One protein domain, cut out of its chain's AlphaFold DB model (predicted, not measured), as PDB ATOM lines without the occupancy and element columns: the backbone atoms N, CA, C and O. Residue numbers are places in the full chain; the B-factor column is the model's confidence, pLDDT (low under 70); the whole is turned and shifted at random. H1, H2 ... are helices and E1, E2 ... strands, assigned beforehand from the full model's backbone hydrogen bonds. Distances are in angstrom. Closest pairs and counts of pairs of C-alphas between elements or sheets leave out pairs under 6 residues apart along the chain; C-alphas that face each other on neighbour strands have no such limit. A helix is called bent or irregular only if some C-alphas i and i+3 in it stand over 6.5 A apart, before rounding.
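AT A GLANCE: This is residues 163 to 212 of the 212 residues of an uncharacterized protein of Ascoidea rubescens DSM 1968 (UniProt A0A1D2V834). A two-stranded hairpin, E1 and E2, has helix H1 leading into one end, while beyond E2 the chain passes through the short helix H2 and trails off through H3 as a tail. Residues 163 to 169 and 202 to 212 stick out, and contacts between the elements are few. The printed part has 50 residues, with H1, E1, E2, H2 and H3 in that order; the sheet is E1 - E2, antiparallel, and the class is mixed, helices and strands. It is loose, with a radius of gyration of the C-alphas of 13.5 A and spans of 36 by 29 by 22 A.

IN THESE COORDINATES: H1, residues 164 to 174, measures 15.4 A and begins with C-alpha 164 at (-41.390, 27.316, -42.322). E1, residues 175 to 178, measures 10.1 A, and E2, residues 188 to 191, 10.4 A. H2 is residues 196 to 200, 8.3 A, and H3 residues 204 to 207, 6.3 A, ending with C-alpha 207 at (-39.400, 46.650, -29.959). H2 is irregular, but only just: C-alphas 196 and 199 are 6.8 A apart.

HOW THE PARTS SIT: The hairpin strands E1 and E2 are antiparallel at 150 degrees, with N 176 and O 190 within hydrogen-bond range at 3.0 A. The closest C-alphas of H1 and E2, Asn 174 and Val 191, are 5.9 A apart. Those of E2 and H2, Val 191 and Lys 198, are 6.3 A apart. H1 and H2 are near each other, with 5 pairs of C-alphas within 10 A. H3 is apart from H1, E1, E2 and H2. In H1 every O i to N i+4 pair is within hydrogen-bond range; H2 has 0 of 1, and 1 of 2 O i to N i+3 pairs, while H3 is too short for an O i to N i+4 pair.

THE WHOLE: The farthest C-alphas, Ala 169 and Ser 212, are 37.7 A apart. The printed part has no cut and no long link. Confidence is under 70 at residues 178 to 188, 204 and 207 to 212.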
ATOM      1  N   ASN A 163     -36.954  25.211 -42.367       89.56
ATOM      2  CA  ASN A 163     -38.156  25.397 -43.169       89.56
ATOM      3  C   ASN A 163     -39.310  25.975 -42.322       89.56
ATOM      4  O   ASN A 163     -39.362  25.830 -41.102       89.56
ATOM      5  N   ILE A 164     -40.234  26.683 -42.972       85.88
ATOM      6  CA  ILE A 164     -41.390  27.316 -42.322       85.88
ATOM      7  C   ILE A 164     -42.289  26.258 -41.669       85.88
ATOM      8  O   ILE A 164     -42.783  26.486 -40.566       85.88
ATOM      9  N   ASP A 165     -42.468  25.111 -42.321       89.25
ATOM     10  CA  ASP A 165     -43.354  24.049 -41.840       89.25
ATOM     11  C   ASP A 165     -42.829  23.429 -40.534       89.25
ATOM     12  O   ASP A 165     -43.568  23.331 -39.553       89.25
ATOM     13  N   ASP A 166     -41.528  23.132 -40.477       88.38
ATOM     14  CA  ASP A 166     -40.873  22.589 -39.281       88.38
ATOM     15  C   ASP A 166     -40.910  23.588 -38.116       88.38
ATOM     16  O   ASP A 166     -41.237  23.234 -36.982       88.38
ATOM     17  N   ALA A 167     -40.664  24.873 -38.401       84.50
ATOM     18  CA  ALA A 167     -40.752  25.934 -37.400       84.50
ATOM     19  C   ALA A 167     -42.182  26.110 -36.853       84.50
ATOM     20  O   ALA A 167     -42.366  26.426 -35.676       84.50
ATOM     21  N   THR A 168     -43.202  25.891 -37.687       85.88
ATOM     22  CA  THR A 168     -44.612  25.968 -37.272       85.88
ATOM     23  C   THR A 168     -44.979  24.789 -36.370       85.88
ATOM     24  O   THR A 168     -45.619  24.986 -35.336       85.88
ATOM     25  N   ALA A 169     -44.498  23.583 -36.686       87.75
ATOM     26  CA  ALA A 169     -44.691  22.405 -35.843       87.75
ATOM     27  C   ALA A 169     -44.041  22.567 -34.454       87.75
ATOM     28  O   ALA A 169     -44.633  22.208 -33.432       87.75
ATOM     29  N   GLU A 170     -42.845  23.159 -34.382       83.62
ATOM     30  CA  GLU A 170     -42.204  23.478 -33.101       83.62
ATOM     31  C   GLU A 170     -42.929  24.586 -32.326       83.62
ATOM     32  O   GLU A 170     -42.979  24.541 -31.092       83.62
ATOM     33  N   PHE A 171     -43.509  25.567 -33.021       83.06
ATOM     34  CA  PHE A 171     -44.305  26.624 -32.401       83.06
ATOM     35  C   PHE A 171     -45.554  26.052 -31.722       83.06
ATOM     36  O   PHE A 171     -45.766  26.299 -30.536       83.06
ATOM     37  N   GLU A 172     -46.339  25.237 -32.427       84.06
ATOM     38  CA  GLU A 172     -47.554  24.623 -31.873       84.06
ATOM     39  C   GLU A 172     -47.256  23.701 -30.683       84.06
ATOM     40  O   GLU A 172     -48.051  23.605 -29.747       84.06
ATOM     41  N   LYS A 173     -46.081  23.064 -30.675       85.06
ATOM     42  CA  LYS A 173     -45.627  22.217 -29.567       85.06
ATOM     43  C   LYS A 173     -45.270  23.014 -28.307       85.06
ATOM     44  O   LYS A 173     -45.516  22.542 -27.198       85.06
ATOM     45  N   ASN A 174     -44.654  24.188 -28.461       80.62
ATOM     46  CA  ASN A 174     -44.028  24.923 -27.354       80.62
ATOM     47  C   ASN A 174     -44.799  26.177 -26.905       80.62
ATOM     48  O   ASN A 174     -44.479  26.741 -25.854       80.62
ATOM     49  N   VAL A 175     -45.801  26.624 -27.670       80.69
ATOM     50  CA  VAL A 175     -46.592  27.826 -27.376       80.69
ATOM     51  C   VAL A 175     -48.003  27.451 -26.950       80.69
ATOM     52  O   VAL A 175     -48.711  26.717 -27.634       80.69
ATOM     53  N   LYS A 176     -48.434  27.992 -25.807       78.81
ATOM     54  CA  LYS A 176     -49.802  27.848 -25.302       78.81
ATOM     55  C   LYS A 176     -50.549  29.171 -25.427       78.81
ATOM     56  O   LYS A 176     -49.976  30.247 -25.267       78.81
ATOM     57  N   MET A 177     -51.844  29.063 -25.707       75.88
ATOM     58  CA  MET A 177     -52.749  30.194 -25.864       75.88
ATOM     59  C   MET A 177     -53.681  30.287 -24.656       75.88
ATOM     60  O   MET A 177     -54.385  29.324 -24.353       75.88
ATOM     61  N   GLU A 178     -53.729  31.447 -24.001       67.31
ATOM     62  CA  GLU A 178     -54.777  31.767 -23.028       67.31
ATOM     63  C   GLU A 178     -55.644  32.906 -23.550       67.31
ATOM     64  O   GLU A 178     -55.172  33.973 -23.963       67.31
ATOM     65  N   ASN A 179     -56.950  32.674 -23.501       60.03
ATOM     66  CA  ASN A 179     -57.940  33.682 -23.823       60.03
ATOM     67  C   ASN A 179     -58.241  34.504 -22.569       60.03
ATOM     68  O   ASN A 179     -59.189  34.220 -21.837       60.03
ATOM     69  N   SER A 180     -57.415  35.514 -22.307       54.28
ATOM     70  CA  SER A 180     -57.639  36.426 -21.189       54.28
ATOM     71  C   SER A 180     -58.641  37.512 -21.597       54.28
ATOM     72  O   SER A 180     -58.384  38.318 -22.494       54.28
ATOM     73  N   MET A 181     -59.795  37.560 -20.916       54.38
ATOM     74  CA  MET A 181     -60.886  38.510 -21.205       54.38
ATOM     75  C   MET A 181     -60.528  39.987 -20.940       54.38
ATOM     76  O   MET A 181     -61.320  40.875 -21.246       54.38
ATOM     77  N   SER A 182     -59.359  40.259 -20.355       56.16
ATOM     78  CA  SER A 182     -58.890  41.597 -19.972       56.16
ATOM     79  C   SER A 182     -58.185  42.366 -21.098       56.16
ATOM     80  O   SER A 182     -58.095  43.591 -21.020       56.16
ATOM     81  N   ASN A 183     -57.729  41.694 -22.162       57.59
ATOM     82  CA  ASN A 183     -57.116  42.346 -23.321       57.59
ATOM     83  C   ASN A 183     -58.165  42.602 -24.410       57.59
ATOM     84  O   ASN A 183     -58.895  41.697 -24.801       57.59
ATOM     85  N   LEU A 184     -58.195  43.813 -24.975       55.22
ATOM     86  CA  LEU A 184     -59.090  44.183 -26.088       55.22
ATOM     87  C   LEU A 184     -58.887  43.310 -27.346       55.22
ATOM     88  O   LEU A 184     -59.795  43.210 -28.169       55.22
ATOM     89  N   SER A 185     -57.727  42.649 -27.466       55.72
ATOM     90  CA  SER A 185     -57.414  41.659 -28.510       55.72
ATOM     91  C   SER A 185     -57.548  40.191 -28.058       55.72
ATOM     92  O   SER A 185     -57.292  39.299 -28.857       55.72
ATOM     93  N   GLY A 186     -57.945  39.933 -26.805       55.22
ATOM     94  CA  GLY A 186     -58.465  38.653 -26.300       55.22
ATOM     95  C   GLY A 186     -57.504  37.469 -26.159       55.22
ATOM     96  O   GLY A 186     -57.854  36.511 -25.478       55.22
ATOM     97  N   THR A 187     -56.313  37.514 -26.754       62.69
ATOM     98  CA  THR A 187     -55.419  36.350 -26.831       62.69
ATOM     99  C   THR A 187     -54.024  36.713 -26.345       62.69
ATOM    100  O   THR A 187     -53.380  37.603 -26.900       62.69
ATOM    101  N   SER A 188     -53.555  36.034 -25.299       61.75
ATOM    102  CA  SER A 188     -52.163  36.098 -24.861       61.75
ATOM    103  C   SER A 188     -51.487  34.763 -25.159       61.75
ATOM    104  O   SER A 188     -52.046  33.696 -24.901       61.75
ATOM    105  N   LEU A 189     -50.316  34.835 -25.786       72.31
ATOM    106  CA  LEU A 189     -49.492  33.684 -26.135       72.31
ATOM    107  C   LEU A 189     -48.285  33.684 -25.206       72.31
ATOM    108  O   LEU A 189     -47.621  34.713 -25.058       72.31
ATOM    109  N   TRP A 190     -47.972  32.532 -24.626       76.38
ATOM    110  CA  TRP A 190     -46.751  32.348 -23.849       76.38
ATOM    111  C   TRP A 190     -46.089  31.017 -24.157       76.38
ATOM    112  O   TRP A 190     -46.731  30.017 -24.490       76.38
ATOM    113  N   VAL A 191     -44.767  31.036 -24.041       76.19
ATOM    114  CA  VAL A 191     -43.913  29.866 -24.209       76.19
ATOM    115  C   VAL A 191     -43.909  29.077 -22.906       76.19
ATOM    116  O   VAL A 191     -43.825  29.668 -21.831       76.19
ATOM    117  N   VAL A 192     -44.016  27.752 -23.002       80.12
ATOM    118  CA  VAL A 192     -43.967  26.856 -21.836       80.12
ATOM    119  C   VAL A 192     -42.632  27.017 -21.103       80.12
ATOM    120  O   VAL A 192     -41.581  27.080 -21.737       80.12
ATOM    121  N   ASP A 193     -42.674  27.075 -19.770       74.00
ATOM    122  CA  ASP A 193     -41.497  27.350 -18.935       74.00
ATOM    123  C   ASP A 193     -40.366  26.326 -19.109       74.00
ATOM    124  O   ASP A 193     -39.199  26.707 -19.051       74.00
ATOM    125  N   ASP A 194     -40.716  25.075 -19.412       78.00
ATOM    126  CA  ASP A 194     -39.781  23.964 -19.627       78.00
ATOM    127  C   ASP A 194     -39.230  23.888 -21.064       78.00
ATOM    128  O   ASP A 194     -38.426  23.010 -21.383       78.00
ATOM    129  N   ALA A 195     -39.672  24.767 -21.971       77.69
ATOM    130  CA  ALA A 195     -39.233  24.715 -23.358       77.69
ATOM    131  C   ALA A 195     -37.804  25.281 -23.498       77.69
ATOM    132  O   ALA A 195     -37.557  26.426 -23.106       77.69
ATOM    133  N   PRO A 196     -36.868  24.559 -24.149       79.94
ATOM    134  CA  PRO A 196     -35.480  25.009 -24.311       79.94
ATOM    135  C   PRO A 196     -35.369  26.295 -25.142       79.94
ATOM    136  O   PRO A 196     -34.381  27.017 -25.056       79.94
ATOM    137  N   ILE A 197     -36.399  26.610 -25.933       80.06
ATOM    138  CA  ILE A 197     -36.444  27.801 -26.780       80.06
ATOM    139  C   ILE A 197     -36.697  29.090 -25.988       80.06
ATOM    140  O   ILE A 197     -36.404  30.177 -26.481       80.06
ATOM    141  N   LYS A 198     -37.200  28.998 -24.748       80.38
ATOM    142  CA  LYS A 198     -37.620  30.154 -23.945       80.38
ATOM    143  C   LYS A 198     -36.492  31.161 -23.701       80.38
ATOM    144  O   LYS A 198     -36.747  32.361 -23.727       80.38
ATOM    145  N   SER A 199     -35.252  30.702 -23.516       81.38
ATOM    146  CA  SER A 199     -34.083  31.579 -23.329       81.38
ATOM    147  C   SER A 199     -33.732  32.409 -24.565       81.38
ATOM    148  O   SER A 199     -33.063  33.431 -24.442       81.38
ATOM    149  N   PHE A 200     -34.175  31.977 -25.745       82.50
ATOM    150  CA  PHE A 200     -33.923  32.649 -27.020       82.50
ATOM    151  C   PHE A 200     -35.088  33.541 -27.458       82.50
ATOM    152  O   PHE A 200     -34.997  34.200 -28.493       82.50
ATOM    153  N   VAL A 201     -36.186  33.582 -26.692       79.31
ATOM    154  CA  VAL A 201     -37.344  34.425 -27.001       79.31
ATOM    155  C   VAL A 201     -37.007  35.876 -26.654       79.31
ATOM    156  O   VAL A 201     -36.805  36.191 -25.477       79.31
ATOM    157  N   PRO A 202     -36.966  36.790 -27.639       76.31
ATOM    158  CA  PRO A 202     -36.722  38.195 -27.364       76.31
ATOM    159  C   PRO A 202     -37.890  38.789 -26.570       76.31
ATOM    160  O   PRO A 202     -39.057  38.441 -26.770       76.31
ATOM    161  N   ASN A 203     -37.588  39.724 -25.669       77.44
ATOM    162  CA  ASN A 203     -38.622  40.410 -24.906       77.44
ATOM    163  C   ASN A 203     -39.482  41.255 -25.862       77.44
ATOM    164  O   ASN A 203     -38.978  42.159 -26.525       77.44
ATOM    165  N   ILE A 204     -40.795  41.008 -25.895       69.00
ATOM    166  CA  ILE A 204     -41.750  41.705 -26.776       69.00
ATOM    167  C   ILE A 204     -41.654  43.236 -26.641       69.00
ATOM    168  O   ILE A 204     -41.776  43.956 -27.633       69.00
ATOM    169  N   HIS A 205     -41.365  43.743 -25.439       70.12
ATOM    170  CA  HIS A 205     -41.240  45.178 -25.167       70.12
ATOM    171  C   HIS A 205     -39.914  45.793 -25.627       70.12
ATOM    172  O   HIS A 205     -39.721  47.005 -25.525       70.12
ATOM    173  N   GLU A 206     -38.960  45.004 -26.114       71.31
ATOM    174  CA  GLU A 206     -37.714  45.533 -26.674       71.31
ATOM    175  C   GLU A 206     -37.963  46.321 -27.973       71.31
ATOM    176  O   GLU A 206     -37.314  47.338 -28.225       71.31
ATOM    177  N   TYR A 207     -38.990  45.941 -28.742       67.00
ATOM    178  CA  TYR A 207     -39.400  46.650 -29.959       67.00
ATOM    179  C   TYR A 207     -40.128  47.978 -29.704       67.00
ATOM    180  O   TYR A 207     -40.212  48.800 -30.629       67.00
ATOM    181  N   ASP A 208     -40.625  48.189 -28.481       67.31
ATOM    182  CA  ASP A 208     -41.357  49.392 -28.062       67.31
ATOM    183  C   ASP A 208     -40.441  50.450 -27.428       67.31
ATOM    184  O   ASP A 208     -40.726  51.644 -27.514       67.31
ATOM    185  N   ARG A 209     -39.315  50.029 -26.833       65.44
ATOM    186  CA  ARG A 209     -38.403  50.897 -26.065       65.44
ATOM    187  C   ARG A 209     -37.622  51.919 -26.897       65.44
ATOM    188  O   ARG A 209     -37.095  52.868 -26.332       65.44
ATOM    189  N   ARG A 210     -37.574  51.789 -28.228       59.88
ATOM    190  CA  ARG A 210     -36.862  52.727 -29.122       59.88
ATOM    191  C   ARG A 210     -37.768  53.829 -29.684       59.88
ATOM    192  O   ARG A 210     -37.781  54.067 -30.889       59.88
ATOM    193  N   LYS A 211     -38.559  54.472 -28.824       51.97
ATOM    194  CA  LYS A 211     -39.151  55.786 -29.112       51.97
ATOM    195  C   LYS A 211     -38.285  56.845 -28.428       51.97
ATOM    196  O   LYS A 211     -38.586  57.235 -27.306       51.97
ATOM    197  N   SER A 212     -37.194  57.241 -29.082       44.47
ATOM    198  CA  SER A 212     -36.544  58.539 -28.850       44.47
ATOM    199  C   SER A 212     -36.853  59.432 -30.035       44.47
ATOM    200  O   SER A 212     -36.617  58.934 -31.162       44.47
TER     201      SER A 212